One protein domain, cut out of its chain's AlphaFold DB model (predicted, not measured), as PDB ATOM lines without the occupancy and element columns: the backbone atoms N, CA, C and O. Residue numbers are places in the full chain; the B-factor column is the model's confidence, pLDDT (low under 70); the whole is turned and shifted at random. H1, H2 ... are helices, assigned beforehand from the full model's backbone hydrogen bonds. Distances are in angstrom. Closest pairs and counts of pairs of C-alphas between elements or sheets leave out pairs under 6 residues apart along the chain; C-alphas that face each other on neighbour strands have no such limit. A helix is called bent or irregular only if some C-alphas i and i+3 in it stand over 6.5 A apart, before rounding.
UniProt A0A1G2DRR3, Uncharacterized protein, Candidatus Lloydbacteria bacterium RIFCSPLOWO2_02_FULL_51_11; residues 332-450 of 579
ATOM      1  N   PHE A 332      31.911 -19.551 -12.390       69.25
ATOM      2  CA  PHE A 332      32.678 -20.734 -12.007       69.25
ATOM      3  C   PHE A 332      32.617 -20.974 -10.494       69.25
ATOM      4  O   PHE A 332      32.086 -20.177  -9.734       69.25
ATOM      5  N   ASP A 333      33.090 -22.133 -10.045       74.88
ATOM      6  CA  ASP A 333      33.174 -22.433  -8.617       74.88
ATOM      7  C   ASP A 333      34.360 -21.671  -7.999       74.88
ATOM      8  O   ASP A 333      35.508 -22.092  -8.140       74.88
ATOM      9  N   ALA A 334      34.082 -20.519  -7.378       75.38
ATOM     10  CA  ALA A 334      35.099 -19.636  -6.803       75.38
ATOM     11  C   ALA A 334      35.923 -20.319  -5.701       75.38
ATOM     12  O   ALA A 334      37.139 -20.175  -5.673       75.38
ATOM     13  N   GLU A 335      35.296 -21.130  -4.850       76.06
ATOM     14  CA  GLU A 335      35.969 -21.855  -3.763       76.06
ATOM     15  C   GLU A 335      36.913 -22.924  -4.305       76.06
ATOM     16  O   GLU A 335      38.071 -23.042  -3.898       76.06
ATOM     17  N   MET A 336      36.440 -23.680  -5.297       77.00
ATOM     18  CA  MET A 336      37.274 -24.631  -6.016       77.00
ATOM     19  C   MET A 336      38.455 -23.919  -6.691       77.00
ATOM     20  O   MET A 336      39.579 -24.415  -6.651       77.00
ATOM     21  N   TRP A 337      38.208 -22.770  -7.318       78.19
ATOM     22  CA  TRP A 337      39.219 -22.016  -8.047       78.19
ATOM     23  C   TRP A 337      40.254 -21.379  -7.111       78.19
ATOM     24  O   TRP A 337      41.448 -21.428  -7.408       78.19
ATOM     25  N   ALA A 338      39.828 -20.890  -5.943       77.50
ATOM     26  CA  ALA A 338      40.718 -20.396  -4.902       77.50
ATOM     27  C   ALA A 338      41.608 -21.548  -4.431       77.50
ATOM     28  O   ALA A 338      42.830 -21.465  -4.561       77.50
ATOM     29  N   SER A 339      41.009 -22.697  -4.096       77.56
ATOM     30  CA  SER A 339      41.756 -23.899  -3.723       77.56
ATOM     31  C   SER A 339      42.711 -24.405  -4.810       77.56
ATOM     32  O   SER A 339      43.789 -24.894  -4.484       77.56
ATOM     33  N   MET A 340      42.396 -24.267  -6.099       75.44
ATOM     34  CA  MET A 340      43.326 -24.618  -7.186       75.44
ATOM     35  C   MET A 340      44.581 -23.752  -7.200       75.44
ATOM     36  O   MET A 340      45.660 -24.234  -7.549       75.44
ATOM     37  N   THR A 341      44.435 -22.483  -6.837       72.00
ATOM     38  CA  THR A 341      45.529 -21.512  -6.852       72.00
ATOM     39  C   THR A 341      46.316 -21.475  -5.542       72.00
ATOM     40  O   THR A 341      47.533 -21.317  -5.592       72.00
ATOM     41  N   SER A 342      45.667 -21.687  -4.390       72.12
ATOM     42  CA  SER A 342      46.291 -21.598  -3.064       72.12
ATOM     43  C   SER A 342      46.534 -22.959  -2.397       72.12
ATOM     44  O   SER A 342      47.554 -23.135  -1.731       72.12
ATOM     45  N   ASP A 343      45.666 -23.953  -2.591       64.12
ATOM     46  CA  ASP A 343      45.576 -25.121  -1.693       64.12
ATOM     47  C   ASP A 343      46.052 -26.437  -2.319       64.12
ATOM     48  O   ASP A 343      46.353 -27.391  -1.605       64.12
ATOM     49  N   VAL A 344      46.175 -26.530  -3.647       56.62
ATOM     50  CA  VAL A 344      46.598 -27.786  -4.305       56.62
ATOM     51  C   VAL A 344      48.018 -28.203  -3.902       56.62
ATOM     52  O   VAL A 344      48.284 -29.396  -3.785       56.62
ATOM     53  N   GLU A 345      48.898 -27.254  -3.575       58.56
ATOM     54  CA  GLU A 345      50.222 -27.511  -2.973       58.56
ATOM     55  C   GLU A 345      50.193 -27.595  -1.431       58.56
ATOM     56  O   GLU A 345      51.238 -27.615  -0.779       58.56
ATOM     57  N   GLY A 346      49.000 -27.589  -0.835       64.50
ATOM     58  CA  GLY A 346      48.767 -27.591   0.603       64.50
ATOM     59  C   GLY A 346      49.126 -28.912   1.284       64.50
ATOM     60  O   GLY A 346      49.640 -29.860   0.686       64.50
ATOM     61  N   SER A 347      48.862 -28.987   2.588       68.31
ATOM     62  CA  SER A 347      49.153 -30.192   3.369       68.31
ATOM     63  C   SER A 347      48.336 -31.402   2.884       68.31
ATOM     64  O   SER A 347      47.234 -31.267   2.364       68.31
ATOM     65  N   ALA A 348      48.818 -32.624   3.126       71.25
ATOM     66  CA  ALA A 348      48.034 -33.827   2.820       71.25
ATOM     67  C   ALA A 348      46.685 -33.868   3.572       71.25
ATOM     68  O   ALA A 348      45.723 -34.473   3.105       71.25
ATOM     69  N   LEU A 349      46.610 -33.201   4.729       67.62
ATOM     70  CA  LEU A 349      45.377 -33.042   5.503       67.62
ATOM     71  C   LEU A 349      44.358 -32.171   4.785       67.62
ATOM     72  O   LEU A 349      43.166 -32.457   4.841       67.62
ATOM     73  N   ASP A 350      44.846 -31.146   4.101       70.81
ATOM     74  CA  ASP A 350      44.037 -30.269   3.277       70.81
ATOM     75  C   ASP A 350      43.393 -31.076   2.146       70.81
ATOM     76  O   ASP A 350      42.171 -31.175   2.048       70.81
ATOM     77  N   TYR A 351      44.206 -31.829   1.397       74.75
ATOM     78  CA  TYR A 351      43.688 -32.718   0.361       74.75
ATOM     79  C   TYR A 351      42.643 -33.708   0.893       74.75
ATOM     80  O   TYR A 351      41.590 -33.867   0.278       74.75
ATOM     81  N   LEU A 352      42.888 -34.351   2.040       70.12
ATOM     82  CA  LEU A 352      41.981 -35.354   2.613       70.12
ATOM     83  C   LEU A 352      40.681 -34.767   3.179       70.12
ATOM     84  O   LEU A 352      39.647 -35.431   3.117       70.12
ATOM     85  N   GLY A 353      40.732 -33.568   3.758       65.69
ATOM     86  CA  GLY A 353      39.656 -33.031   4.591       65.69
ATOM     87  C   GLY A 353      38.936 -31.810   4.027       65.69
ATOM     88  O   GLY A 353      37.823 -31.522   4.467       65.69
ATOM     89  N   HIS A 354      39.520 -31.092   3.064       69.69
ATOM     90  CA  HIS A 354      38.971 -29.811   2.630       69.69
ATOM     91  C   HIS A 354      37.693 -29.999   1.804       69.69
ATOM     92  O   HIS A 354      37.718 -30.719   0.795       69.69
ATOM     93  N   PRO A 355      36.560 -29.383   2.178       65.50
ATOM     94  CA  PRO A 355      35.292 -29.597   1.486       65.50
ATOM     95  C   PRO A 355      35.337 -29.130   0.025       65.50
ATOM     96  O   PRO A 355      34.785 -29.806  -0.842       65.50
ATOM     97  N   TYR A 356      36.062 -28.050  -0.284       68.06
ATOM     98  CA  TYR A 356      36.125 -27.491  -1.641       68.06
ATOM     99  C   TYR A 356      36.968 -28.327  -2.614       68.06
ATOM    100  O   TYR A 356      36.786 -28.255  -3.827       68.06
ATOM    101  N   LEU A 357      37.803 -29.234  -2.098       72.81
ATOM    102  CA  LEU A 357      38.542 -30.199  -2.914       72.81
ATOM    103  C   LEU A 357      37.712 -31.446  -3.268       72.81
ATOM    104  O   LEU A 357      38.212 -32.329  -3.961       72.81
ATOM    105  N   ALA A 358      36.442 -31.546  -2.852       75.25
ATOM    106  CA  ALA A 358      35.607 -32.724  -3.113       75.25
ATOM    107  C   ALA A 358      35.487 -33.064  -4.610       75.25
ATOM    108  O   ALA A 358      35.513 -34.240  -4.973       75.25
ATOM    109  N   LEU A 359      35.422 -32.051  -5.485       76.38
ATOM    110  CA  LEU A 359      35.349 -32.267  -6.935       76.38
ATOM    111  C   LEU A 359      36.656 -32.853  -7.459       76.38
ATOM    112  O   LEU A 359      36.656 -33.828  -8.206       76.38
ATOM    113  N   ILE A 360      37.772 -32.262  -7.033       80.50
ATOM    114  CA  ILE A 360      39.115 -32.705  -7.400       80.50
ATOM    115  C   ILE A 360      39.325 -34.142  -6.924       80.50
ATOM    116  O   ILE A 360      39.745 -34.978  -7.712       80.50
ATOM    117  N   ARG A 361      38.939 -34.471  -5.686       79.38
ATOM    118  CA  ARG A 361      38.996 -35.843  -5.162       79.38
ATOM    119  C   ARG A 361      38.136 -36.816  -5.962       79.38
ATOM    120  O   ARG A 361      38.547 -37.953  -6.170       79.38
ATOM    121  N   HIS A 362      36.961 -36.391  -6.425       81.62
ATOM    122  CA  HIS A 362      36.116 -37.215  -7.286       81.62
ATOM    123  C   HIS A 362      36.772 -37.490  -8.648       81.62
ATOM    124  O   HIS A 362      36.759 -38.630  -9.118       81.62
ATOM    125  N   LEU A 363      37.391 -36.478  -9.262       79.19
ATOM    126  CA  LEU A 363      38.144 -36.659 -10.503       79.19
ATOM    127  C   LEU A 363      39.383 -37.523 -10.279       79.19
ATOM    128  O   LEU A 363      39.583 -38.482 -11.007       79.19
ATOM    129  N   VAL A 364      40.158 -37.283  -9.227       82.31
ATOM    130  CA  VAL A 364      41.314 -38.114  -8.872       82.31
ATOM    131  C   VAL A 364      40.907 -39.571  -8.635       82.31
ATOM    132  O   VAL A 364      41.572 -40.478  -9.125       82.31
ATOM    133  N   ARG A 365      39.780 -39.827  -7.967       81.38
ATOM    134  CA  ARG A 365      39.244 -41.187  -7.844       81.38
ATOM    135  C   ARG A 365      38.926 -41.797  -9.208       81.38
ATOM    136  O   ARG A 365      39.246 -42.952  -9.447       81.38
ATOM    137  N   THR A 366      38.293 -41.029 -10.089       72.19
ATOM    138  CA  THR A 366      37.829 -41.504 -11.403       72.19
ATOM    139  C   THR A 366      38.977 -41.734 -12.387       72.19
ATOM    140  O   THR A 366      38.938 -42.671 -13.178       72.19
ATOM    141  N   TYR A 367      39.987 -40.868 -12.354       74.56
ATOM    142  CA  TYR A 367      41.047 -40.805 -13.356       74.56
ATOM    143  C   TYR A 367      42.396 -41.298 -12.857       74.56
ATOM    144  O   TYR A 367      43.228 -41.594 -13.696       74.56
ATOM    145  N   PHE A 368      42.633 -41.382 -11.546       77.44
ATOM    146  CA  PHE A 368      43.861 -41.937 -10.957       77.44
ATOM    147  C   PHE A 368      43.575 -43.137 -10.029       77.44
ATOM    148  O   PHE A 368      44.506 -43.703  -9.466       77.44
ATOM    149  N   GLY A 369      42.304 -43.518  -9.826       71.50
ATOM    150  CA  GLY A 369      41.887 -44.645  -8.972       71.50
ATOM    151  C   GLY A 369      42.042 -44.432  -7.465       71.50
ATOM    152  O   GLY A 369      41.804 -45.352  -6.688       71.50
ATOM    153  N   TYR A 370      42.424 -43.236  -7.015       81.19
ATOM    154  CA  TYR A 370      42.683 -42.982  -5.598       81.19
ATOM    155  C   TYR A 370      41.396 -42.629  -4.833       81.19
ATOM    156  O   TYR A 370      40.861 -41.522  -4.953       81.19
ATOM    157  N   ASP A 371      40.893 -43.563  -4.019       83.50
ATOM    158  CA  ASP A 371      39.709 -43.361  -3.176       83.50
ATOM    159  C   ASP A 371      40.077 -42.778  -1.800       83.50
ATOM    160  O   ASP A 371      40.447 -43.486  -0.861       83.50
ATOM    161  N   HIS A 372      39.941 -41.456  -1.672       82.31
ATOM    162  CA  HIS A 372      40.239 -40.754  -0.423       82.31
ATOM    163  C   HIS A 372      39.397 -41.221   0.774       82.31
ATOM    164  O   HIS A 372      39.885 -41.176   1.902       82.31
ATOM    165  N   GLU A 373      38.148 -41.656   0.567       83.06
ATOM    166  CA  GLU A 373      37.292 -42.090   1.673       83.06
ATOM    167  C   GLU A 373      37.780 -43.424   2.224       83.06
ATOM    168  O   GLU A 373      37.797 -43.635   3.435       83.06
ATOM    169  N   GLU A 374      38.191 -44.332   1.337       85.12
ATOM    170  CA  GLU A 374      38.791 -45.601   1.732       85.12
ATOM    171  C   GLU A 374      40.093 -45.375   2.504       85.12
ATOM    172  O   GLU A 374      40.292 -45.961   3.570       85.12
ATOM    173  N   VAL A 375      40.951 -44.479   2.014       85.69
ATOM    174  CA  VAL A 375      42.194 -44.104   2.697       85.69
ATOM    175  C   VAL A 375      41.902 -43.504   4.071       85.69
ATOM    176  O   VAL A 375      42.504 -43.915   5.064       85.69
ATOM    177  N   LEU A 376      40.935 -42.592   4.170       83.38
ATOM    178  CA  LEU A 376      40.561 -41.991   5.446       83.38
ATOM    179  C   LEU A 376      40.025 -43.039   6.432       83.38
ATOM    180  O   LEU A 376      40.377 -42.984   7.607       83.38
ATOM    181  N   ARG A 377      39.255 -44.036   5.970       83.94
ATOM    182  CA  ARG A 377      38.814 -45.176   6.800       83.94
ATOM    183  C   ARG A 377      39.978 -46.065   7.250       83.94
ATOM    184  O   ARG A 377      39.887 -46.663   8.316       83.94
ATOM    185  N   LYS A 378      41.070 -46.165   6.488       85.94
ATOM    186  CA  LYS A 378      42.283 -46.889   6.920       85.94
ATOM    187  C   LYS A 378      43.048 -46.117   7.994       85.94
ATOM    188  O   LYS A 378      43.492 -46.721   8.965       85.94
ATOM    189  N   ILE A 379      43.161 -44.796   7.848       85.12
ATOM    190  CA  ILE A 379      43.842 -43.922   8.817       85.12
ATOM    191  C   ILE A 379      43.028 -43.795  10.111       85.12
ATOM    192  O   ILE A 379      43.601 -43.850  11.198       85.12
ATOM    193  N   LEU A 380      41.708 -43.625   9.982       83.12
ATOM    194  CA  LEU A 380      40.738 -43.383  11.054       83.12
ATOM    195  C   LEU A 380      39.577 -44.403  10.991       83.12
ATOM    196  O   LEU A 380      38.448 -44.026  10.660       83.12
ATOM    197  N   PRO A 381      39.788 -45.683  11.348       77.19
ATOM    198  CA  PRO A 381      38.768 -46.736  11.231       77.19
ATOM    199  C   PRO A 381      37.490 -46.465  12.025       77.19
ATOM    200  O   PRO A 381      36.414 -46.934  11.659       77.19
ATOM    201  N   LYS A 382      37.603 -45.696  13.112       74.25
ATOM    202  CA  LYS A 382      36.494 -45.333  14.006       74.25
ATOM    203  C   LYS A 382      35.986 -43.901  13.790       74.25
ATOM    204  O   LYS A 382      35.108 -43.458  14.526       74.25
ATOM    205  N   GLY A 383      36.519 -43.193  12.790       65.12
ATOM    206  CA  GLY A 383      36.200 -41.795  12.496       65.12
ATOM    207  C   GLY A 383      36.698 -40.793  13.549       65.12
ATOM    208  O   GLY A 383      37.220 -41.148  14.606       65.12
ATOM    209  N   LEU A 384      36.522 -39.501  13.263       56.44
ATOM    210  CA  LEU A 384      36.686 -38.443  14.266       56.44
ATOM    211  C   LEU A 384      35.467 -38.452  15.208       56.44
ATOM    212  O   LEU A 384      34.346 -38.561  14.708       56.44
ATOM    213  N   PRO A 385      35.622 -38.314  16.542       50.56
ATOM    214  CA  PRO A 385      36.821 -37.941  17.303       50.56
ATOM    215  C   PRO A 385      37.514 -39.113  18.039       50.56
ATOM    216  O   PRO A 385      38.201 -38.877  19.031       50.56
ATOM    217  N   ILE A 386      37.330 -40.373  17.626       54.88
ATOM    218  CA  ILE A 386      37.868 -41.543  18.349       54.88
ATOM    219  C   ILE A 386      39.326 -41.794  17.907       54.88
ATOM    220  O   ILE A 386      39.600 -42.547  16.978       54.88
ATOM    221  N   VAL A 387      40.264 -41.106  18.573       57.12
ATOM    222  CA  VAL A 387      41.701 -40.965  18.216       57.12
ATOM    223  C   VAL A 387      42.591 -42.120  18.708       57.12
ATOM    224  O   VAL A 387      43.796 -42.133  18.458       57.12
ATOM    225  N   ASP A 388      42.038 -43.081  19.442       62.34
ATOM    226  CA  ASP A 388      42.850 -44.143  20.054       62.34
ATOM    227  C   ASP A 388      43.297 -45.201  19.026       62.34
ATOM    228  O   ASP A 388      44.121 -46.056  19.329       62.34
ATOM    229  N   ASP A 389      42.768 -45.125  17.800       70.75
ATOM    230  CA  ASP A 389      43.030 -46.046  16.691       70.75
ATOM    231  C   ASP A 389      43.404 -45.267  15.415       70.75
ATOM    232  O   ASP A 389      42.837 -45.486  14.349       70.75
ATOM    233  N   ILE A 390      44.311 -44.285  15.529       83.06
ATOM    234  CA  ILE A 390      44.897 -43.633  14.346       83.06
ATOM    235  C   ILE A 390      46.121 -44.420  13.889       83.06
ATOM    236  O   ILE A 390      47.088 -44.567  14.638       83.06
ATOM    237  N   ARG A 391      46.112 -44.853  12.629       87.50
ATOM    238  CA  ARG A 391      47.200 -45.638  12.038       87.50
ATOM    239  C   ARG A 391      48.236 -44.733  11.366       87.50
ATOM    240  O   ARG A 391      48.003 -44.224  10.273       87.50
ATOM    241  N   GLU A 392      49.386 -44.546  12.018       90.62
ATOM    242  CA  GLU A 392      50.489 -43.710  11.509       90.62
ATOM    243  C   GLU A 392      51.032 -44.207  10.163       90.62
ATOM    244  O   GLU A 392      51.264 -43.407   9.259       90.62
ATOM    245  N   GLU A 393      51.213 -45.520  10.007       91.25
ATOM    246  CA  GLU A 393      51.756 -46.108   8.776       91.25
ATOM    247  C   GLU A 393      50.856 -45.827   7.563       91.25
ATOM    248  O   GLU A 393      51.336 -45.363   6.527       91.25
ATOM    249  N   GLU A 394      49.540 -46.012   7.719       90.06
ATOM    250  CA  GLU A 394      48.543 -45.693   6.688       90.06
ATOM    251  C   GLU A 394      48.536 -44.196   6.363       90.06
ATOM    252  O   GLU A 394      48.464 -43.810   5.196       90.06
ATOM    253  N   PHE A 395      48.676 -43.337   7.380       89.75
ATOM    254  CA  PHE A 395      48.773 -41.895   7.179       89.75
ATOM    255  C   PHE A 395      50.015 -41.521   6.367       89.75
ATOM    256  O   PHE A 395      49.922 -40.780   5.389       89.75
ATOM    257  N   ARG A 396      51.189 -42.043   6.735       90.25
ATOM    258  CA  ARG A 396      52.445 -41.742   6.034       90.25
ATOM    259  C   ARG A 396      52.427 -42.245   4.592       90.25
ATOM    260  O   ARG A 396      52.920 -41.538   3.714       90.25
ATOM    261  N   LYS A 397      51.816 -43.407   4.338       89.06
ATOM    262  CA  LYS A 397      51.583 -43.910   2.979       89.06
ATOM    263  C   LYS A 397      50.686 -42.960   2.184       89.06
ATOM    264  O   LYS A 397      51.075 -42.522   1.106       89.06
ATOM    265  N   ALA A 398      49.552 -42.556   2.758       87.94
ATOM    266  CA  ALA A 398      48.637 -41.614   2.120       87.94
ATOM    267  C   ALA A 398      49.315 -40.281   1.771       87.94
ATOM    268  O   ALA A 398      49.109 -39.763   0.680       87.94
ATOM    269  N   VAL A 399      50.165 -39.744   2.653       88.25
ATOM    270  CA  VAL A 399      50.927 -38.510   2.393       88.25
ATOM    271  C   VAL A 399      51.816 -38.640   1.152       88.25
ATOM    272  O   VAL A 399      51.920 -37.686   0.383       88.25
ATOM    273  N   ALA A 400      52.470 -39.786   0.945       85.25
ATOM    274  CA  ALA A 400      53.320 -40.007  -0.226       85.25
ATOM    275  C   ALA A 400      52.502 -40.059  -1.529       85.25
ATOM    276  O   ALA A 400      52.862 -39.402  -2.509       85.25
ATOM    277  N   ASP A 401      51.375 -40.774  -1.510       85.50
ATOM    278  CA  ASP A 401      50.461 -40.868  -2.654       85.50
ATOM    279  C   ASP A 401      49.879 -39.490  -3.006       85.50
ATOM    280  O   ASP A 401      49.918 -39.055  -4.159       85.50
ATOM    281  N   ILE A 402      49.418 -38.748  -1.993       87.19
ATOM    282  CA  ILE A 402      48.838 -37.410  -2.150       87.19
ATOM    283  C   ILE A 402      49.853 -36.431  -2.732       87.19
ATOM    284  O   ILE A 402      49.493 -35.678  -3.629       87.19
ATOM    285  N   LYS A 403      51.121 -36.462  -2.308       85.25
ATOM    286  CA  LYS A 403      52.161 -35.596  -2.892       85.25
ATOM    287  C   LYS A 403      52.331 -35.816  -4.395       85.25
ATOM    288  O   LYS A 403      52.551 -34.859  -5.131       85.25
ATOM    289  N   THR A 404      52.217 -37.064  -4.847       82.56
ATOM    290  CA  THR A 404      52.300 -37.403  -6.274       82.56
ATOM    291  C   THR A 404      51.085 -36.861  -7.027       82.56
ATOM    292  O   THR A 404      51.237 -36.224  -8.068       82.56
ATOM    293  N   ILE A 405      49.887 -37.037  -6.462       84.62
ATOM    294  CA  ILE A 405      48.634 -36.499  -7.008       84.62
ATOM    295  C   ILE A 405      48.686 -34.969  -7.087       84.62
ATOM    296  O   ILE A 405      48.388 -34.400  -8.132       84.62
ATOM    297  N   GLN A 406      49.096 -34.295  -6.011       85.81
ATOM    298  CA  GLN A 406      49.205 -32.837  -5.946       85.81
ATOM    299  C   GLN A 406      50.190 -32.297  -6.983       85.81
ATOM    300  O   GLN A 406      49.868 -31.326  -7.654       85.81
ATOM    301  N   ALA A 407      51.343 -32.943  -7.183       83.88
ATOM    302  CA  ALA A 407      52.300 -32.525  -8.208       83.88
ATOM    303  C   ALA A 407      51.698 -32.572  -9.626       83.88
ATOM    304  O   ALA A 407      51.888 -31.639 -10.411       83.88
ATOM    305  N   GLU A 408      50.941 -33.625  -9.947       85.25
ATOM    306  CA  GLU A 408      50.274 -33.748 -11.247       85.25
ATOM    307  C   GLU A 408      49.115 -32.750 -11.396       85.25
ATOM    308  O   GLU A 408      48.989 -32.104 -12.436       85.25
ATOM    309  N   LEU A 409      48.318 -32.542 -10.341       84.69
ATOM    310  CA  LEU A 409      47.267 -31.520 -10.318       84.69
ATOM    311  C   LEU A 409      47.842 -30.111 -10.495       84.69
ATOM    312  O   LEU A 409      47.331 -29.345 -11.310       84.69
ATOM    313  N   THR A 410      48.925 -29.773  -9.791       83.94
ATOM    314  CA  THR A 410      49.626 -28.492  -9.940       83.94
ATOM    315  C   THR A 410      50.091 -28.303 -11.374       83.94
ATOM    316  O   THR A 410      49.867 -27.240 -11.949       83.94
ATOM    317  N   ARG A 411      50.678 -29.334 -11.994       83.81
ATOM    318  CA  ARG A 411      51.073 -29.277 -13.404       83.81
ATOM    319  C   ARG A 411      49.868 -29.038 -14.313       83.81
ATOM    320  O   ARG A 411      49.930 -28.174 -15.177       83.81
ATOM    321  N   PHE A 412      48.772 -29.762 -14.116       85.69
ATOM    322  CA  PHE A 412      47.545 -29.583 -14.894       85.69
ATOM    323  C   PHE A 412      46.943 -28.177 -14.757       85.69
ATOM    324  O   PHE A 412      46.423 -27.621 -15.725       85.69
ATOM    325  N   ILE A 413      47.025 -27.576 -13.573       84.81
ATOM    326  CA  ILE A 413      46.482 -26.242 -13.304       84.81
ATOM    327  C   ILE A 413      47.400 -25.151 -13.869       84.81
ATOM    328  O   ILE A 413      46.923 -24.257 -14.574       84.81
ATOM    329  N   LYS A 414      48.703 -25.242 -13.575       82.62
ATOM    330  CA  LYS A 414      49.705 -24.184 -13.778       82.62
ATOM    331  C   LYS A 414      50.579 -24.361 -15.033       82.62
ATOM    332  O   LYS A 414      51.574 -23.659 -15.177       82.62
ATOM    333  N   ASP A 415      50.266 -25.279 -15.951       83.50
ATOM    334  CA  ASP A 415      51.002 -25.386 -17.222       83.50
ATOM    335  C   ASP A 415      50.761 -24.125 -18.092       83.50
ATOM    336  O   ASP A 415      49.615 -23.833 -18.444       83.50
ATOM    337  N   PRO A 416      51.810 -23.370 -18.479       83.00
ATOM    338  CA  PRO A 416      51.653 -22.143 -19.261       83.00
ATOM    339  C   PRO A 416      51.147 -22.386 -20.685       83.00
ATOM    340  O   PRO A 416      50.530 -21.515 -21.282       83.00
ATOM    341  N   ASN A 417      51.362 -23.562 -21.260       81.50
ATOM    342  CA  ASN A 417      50.948 -23.841 -22.632       81.50
ATOM    343  C   ASN A 417      49.539 -24.423 -22.705       81.50
ATOM    344  O   ASN A 417      48.828 -24.190 -23.684       81.50
ATOM    345  N   ASN A 418      49.153 -25.221 -21.708       77.06
ATOM    346  CA  ASN A 418      47.939 -26.029 -21.786       77.06
ATOM    347  C   ASN A 418      47.200 -26.215 -20.452       77.06
ATOM    348  O   ASN A 418      46.267 -27.014 -20.383       77.06
ATOM    349  N   GLY A 419      47.608 -25.515 -19.397       84.19
ATOM    350  CA  GLY A 419      46.988 -25.635 -18.086       84.19
ATOM    351  C   GLY A 419      45.574 -25.067 -18.058       84.19
ATOM    352  O   GLY A 419      45.184 -24.268 -18.919       84.19
ATOM    353  N   VAL A 420      44.798 -25.464 -17.050       85.44
ATOM    354  CA  VAL A 420      43.408 -25.009 -16.877       85.44
ATOM    355  C   VAL A 420      43.301 -23.496 -16.866       85.44
ATOM    356  O   VAL A 420      42.434 -22.960 -17.549       85.44
ATOM    357  N   ILE A 421      44.175 -22.814 -16.123       84.75
ATOM    358  CA  ILE A 421      44.124 -21.355 -15.977       84.75
ATOM    359  C   ILE A 421      44.263 -20.694 -17.352       84.75
ATOM    360  O   ILE A 421      43.420 -19.889 -17.744       84.75
ATOM    361  N   VAL A 422      45.269 -21.096 -18.133       86.56
ATOM    362  CA  VAL A 422      45.509 -20.537 -19.471       86.56
ATOM    363  C   VAL A 422      44.357 -20.866 -20.413       86.56
ATOM    364  O   VAL A 422      43.856 -19.978 -21.103       86.56
ATOM    365  N   ARG A 423      43.889 -22.118 -20.431       85.31
ATOM    366  CA  ARG A 423      42.771 -22.550 -21.285       85.31
ATOM    367  C   ARG A 423      41.485 -21.798 -20.976       85.31
ATOM    368  O   ARG A 423      40.798 -21.386 -21.911       85.31
ATOM    369  N   PHE A 424      41.176 -21.622 -19.697       85.06
ATOM    370  CA  PHE A 424      39.980 -20.930 -19.246       85.06
ATOM    371  C   PHE A 424      40.034 -19.451 -19.620       85.06
ATOM    372  O   PHE A 424      39.171 -18.961 -20.344       85.06
ATOM    373  N   TYR A 425      41.093 -18.750 -19.217       83.94
ATOM    374  CA  TYR A 425      41.208 -17.311 -19.440       83.94
ATOM    375  C   TYR A 425      41.537 -16.922 -20.883       83.94
ATOM    376  O   TYR A 425      41.337 -15.768 -21.261       83.94
ATOM    377  N   SER A 426      41.962 -17.854 -21.736       82.88
ATOM    378  CA  SER A 426      42.076 -17.594 -23.179       82.88
ATOM    379  C   SER A 426      40.711 -17.441 -23.863       82.88
ATOM    380  O   SER A 426      40.606 -16.735 -24.865       82.88
ATOM    381  N   ASP A 427      39.664 -18.076 -23.324       81.31
ATOM    382  CA  ASP A 427      38.293 -18.003 -23.844       81.31
ATOM    383  C   ASP A 427      37.237 -18.122 -22.726       81.31
ATOM    384  O   ASP A 427      36.470 -19.088 -22.669       81.31
ATOM    385  N   PRO A 428      37.194 -17.168 -21.782       79.38
ATOM    386  CA  PRO A 428      36.381 -17.323 -20.585       79.38
ATOM    387  C   PRO A 428      34.898 -17.336 -20.928       79.38
ATOM    388  O   PRO A 428      34.164 -18.114 -20.343       79.38
ATOM    389  N   TYR A 429      34.437 -16.559 -21.913       75.69
ATOM    390  CA  TYR A 429      33.021 -16.554 -22.290       75.69
ATOM    391  C   TYR A 429      32.546 -17.908 -22.826       75.69
ATOM    392  O   TYR A 429      31.427 -18.317 -22.505       75.69
ATOM    393  N   PHE A 430      33.385 -18.629 -23.580       75.62
ATOM    394  CA  PHE A 430      33.084 -19.999 -23.984       75.62
ATOM    395  C   PHE A 430      32.934 -20.916 -22.766       75.62
ATOM    396  O   PHE A 430      31.914 -21.594 -22.636       75.62
ATOM    397  N   TRP A 431      33.897 -20.909 -21.841       75.75
ATOM    398  CA  TRP A 431      33.873 -21.788 -20.666       75.75
ATOM    399  C   TRP A 431      32.772 -21.438 -19.664       75.75
ATOM    400  O   TRP A 431      32.138 -22.329 -19.103       75.75
ATOM    401  N   ILE A 432      32.469 -20.153 -19.512       74.06
ATOM    402  CA  ILE A 432      31.291 -19.656 -18.803       74.06
ATOM    403  C   ILE A 432      30.018 -20.202 -19.463       74.06
ATOM    404  O   ILE A 432      29.119 -20.692 -18.778       74.06
ATOM    405  N   GLY A 433      29.939 -20.168 -20.797       63.50
ATOM    406  CA  GLY A 433      28.838 -20.753 -21.561       63.50
ATOM    407  C   GLY A 433      28.707 -22.264 -21.352       63.50
ATOM    408  O   GLY A 433      27.595 -22.760 -21.191       63.50
ATOM    409  N   VAL A 434      29.825 -22.989 -21.282       66.25
ATOM    410  CA  VAL A 434      29.872 -24.421 -20.951       66.25
ATOM    411  C   VAL A 434      29.321 -24.671 -19.546       66.25
ATOM    412  O   VAL A 434      28.384 -25.456 -19.402       66.25
ATOM    413  N   ASN A 435      29.826 -23.968 -18.530       70.56
ATOM    414  CA  ASN A 435      29.337 -24.083 -17.151       70.56
ATOM    415  C   ASN A 435      27.830 -23.804 -17.056       70.56
ATOM    416  O   ASN A 435      27.088 -24.538 -16.402       70.56
ATOM    417  N   THR A 436      27.366 -22.771 -17.764       64.88
ATOM    418  CA  THR A 436      25.950 -22.377 -17.804       64.88
ATOM    419  C   THR A 436      25.100 -23.453 -18.475       64.88
ATOM    420  O   THR A 436      24.099 -23.885 -17.910       64.88
ATOM    421  N   LYS A 437      25.527 -23.952 -19.642       59.25
ATOM    422  CA  LYS A 437      24.819 -24.986 -20.410       59.25
ATOM    423  C   LYS A 437      24.632 -26.278 -19.618       59.25
ATOM    424  O   LYS A 437      23.579 -26.901 -19.718       59.25
ATOM    425  N   PHE A 438      25.650 -26.691 -18.867       59.59
ATOM    426  CA  PHE A 438      25.597 -27.911 -18.058       59.59
ATOM    427  C   PHE A 438      25.027 -27.688 -16.655       59.59
ATOM    428  O   PHE A 438      24.857 -28.658 -15.921       59.59
ATOM    429  N   CYS A 439      24.698 -26.444 -16.285       63.34
ATOM    430  CA  CYS A 439      24.254 -26.108 -14.934       63.34
ATOM    431  C   CYS A 439      25.240 -26.599 -13.849       63.34
ATOM    432  O   CYS A 439      24.838 -27.015 -12.761       63.34
ATOM    433  N   ASP A 440      26.537 -26.542 -14.156       66.00
ATOM    434  CA  ASP A 440      27.634 -27.000 -13.306       66.00
ATOM    435  C   ASP A 440      28.763 -25.964 -13.362       66.00
ATOM    436  O   ASP A 440      29.415 -25.784 -14.391       66.00
ATOM    437  N   SER A 441      28.998 -25.279 -12.240       70.44
ATOM    438  CA  SER A 441      30.036 -24.251 -12.091       70.44
ATOM    439  C   SER A 441      31.469 -24.782 -12.245       70.44
ATOM    440  O   SER A 441      32.407 -23.994 -12.331       70.44
ATOM    441  N   ALA A 442      31.654 -26.099 -12.313       76.38
ATOM    442  CA  ALA A 442      32.939 -26.745 -12.534       76.38
ATOM    443  C   ALA A 442      32.999 -27.567 -13.837       76.38
ATOM    444  O   ALA A 442      33.980 -28.284 -14.057       76.38
ATOM    445  N   ALA A 443      32.005 -27.464 -14.730       73.31
ATOM    446  CA  ALA A 443      31.968 -28.244 -15.973       73.31
ATOM    447  C   ALA A 443      33.212 -28.023 -16.845       73.31
ATOM    448  O   ALA A 443      33.788 -28.981 -17.359       73.31
ATOM    449  N   ALA A 444      33.662 -26.772 -16.975       79.50
ATOM    450  CA  ALA A 444      34.874 -26.407 -17.699       79.50
ATOM    451  C   ALA A 444      36.100 -27.145 -17.145       79.50
ATOM    452  O   ALA A 444      36.856 -27.742 -17.910       79.50
ATOM    453  N   PHE A 445      36.255 -27.177 -15.818       83.88
ATOM    454  CA  PHE A 445      37.347 -27.898 -15.170       83.88
ATOM    455  C   PHE A 445      37.279 -29.400 -15.454       83.88
ATOM    456  O   PHE A 445      38.267 -29.983 -15.895       83.88
ATOM    457  N   ARG A 446      36.105 -30.022 -15.272       80.75
ATOM    458  CA  ARG A 446      35.897 -31.457 -15.538       80.75
ATOM    459  C   ARG A 446      36.233 -31.822 -16.983       80.75
ATOM    460  O   ARG A 446      36.900 -32.823 -17.216       80.75
ATOM    461  N   LEU A 447      35.789 -31.015 -17.946       76.75
ATOM    462  CA  LEU A 447      36.036 -31.255 -19.369       76.75
ATOM    463  C   LEU A 447      37.513 -31.091 -19.718       76.75
ATOM    464  O   LEU A 447      38.074 -31.954 -20.386       76.75
ATOM    465  N   LEU A 448      38.165 -30.034 -19.231       82.25
ATOM    466  CA  LEU A 448      39.605 -29.849 -19.418       82.25
ATOM    467  C   LEU A 448      40.394 -31.013 -18.808       82.25
ATOM    468  O   LEU A 448      41.310 -31.532 -19.446       82.25
ATOM    469  N   PHE A 449      39.989 -31.489 -17.630       80.12
ATOM    470  CA  PHE A 449      40.601 -32.643 -16.975       80.12
ATOM    471  C   PHE A 449      40.423 -33.912 -17.819       80.12
ATOM    472  O   PHE A 449      41.394 -34.602 -18.123       80.12
ATOM    473  N   ALA A 450      39.204 -34.166 -18.298       74.69
ATOM    474  CA  ALA A 450      38.874 -35.307 -19.151       74.69
ATOM    475  C   ALA A 450      39.590 -35.293 -20.511       74.69
ATOM    476  O   ALA A 450      39.827 -36.348 -21.087       74.69
TER     477      ALA A 450
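AT A GLANCE: This is residues 332 to 450 of the 579 residues of an uncharacterized protein of Candidatus Lloydbacteria bacterium RIFCSPLOWO2_02_FULL_51_11 (UniProt A0A1G2DRR3). One long helix, H5, runs like a spine along one side of an elongated domain, with H2 crossing it and H4 folded back beside it as a hairpin. H6, H7 and H8 cluster at one end of the domain, and the loop of residues 380 to 391 makes the other end. The printed part has 119 residues with eight named helices, H1 to H8 in chain order, and no named strand: all helix, mostly crossed packing. It is only just compact, close to loose, with a radius of gyration of the C-alphas of 15.8 A and spans of 51 by 28 by 23 A.

HOW THE PARTS SIT: Begin at H1, residues 334 to 342; H3, residues 355 to 368, touches it with residues 356 to 359 alone, closest at the C-alphas of Met 336 and Tyr 356, 5.4 A. H2, residues 348 to 353, touches residues 398 to 403 of the hub H5, residues 392 to 414, about perpendicular at 88 degrees; the closest C-alphas, of Ala 348 and Val 399, are 5.5 A apart. H4, residues 372 to 379, and H5 form a helical hairpin at a shallow tilt of 25 degrees, opposite ways; look at the closest C-alphas, Ile 379 and Glu 394, 5.5 A apart. H6, residues 420 to 426, touches H5 only at the corner, where the closest C-alphas, Ile 413 and Val 420, are 4.9 A apart. H7, residues 428 to 438, touches H8, residues 443 to 450, closest at the C-alphas of Asn 435 and Ala 443, 5.1 A. Every O i to N i+4 pair is within hydrogen-bond range in the helices but H3, with 8 of 10.

IN THESE COORDINATES: Find C-alpha 334 at (35.099, -19.636, -6.803), where H1 begins. H3 is 19.5 A long and irregular, with C-alphas 356 and 359 7.2 A apart. H5 runs 32.0 A from C-alpha 392 at (50.489, -43.710, 11.509), and H7 15.3 A.

THE WHOLE: The farthest C-alphas, of Asp 388 and Tyr 429, are 51.5 A apart. The printed part has no cut, and the H4 to H5 link is long. Look for pLDDT under 70 at, among others, residues 343 to 347 and 383 to 388.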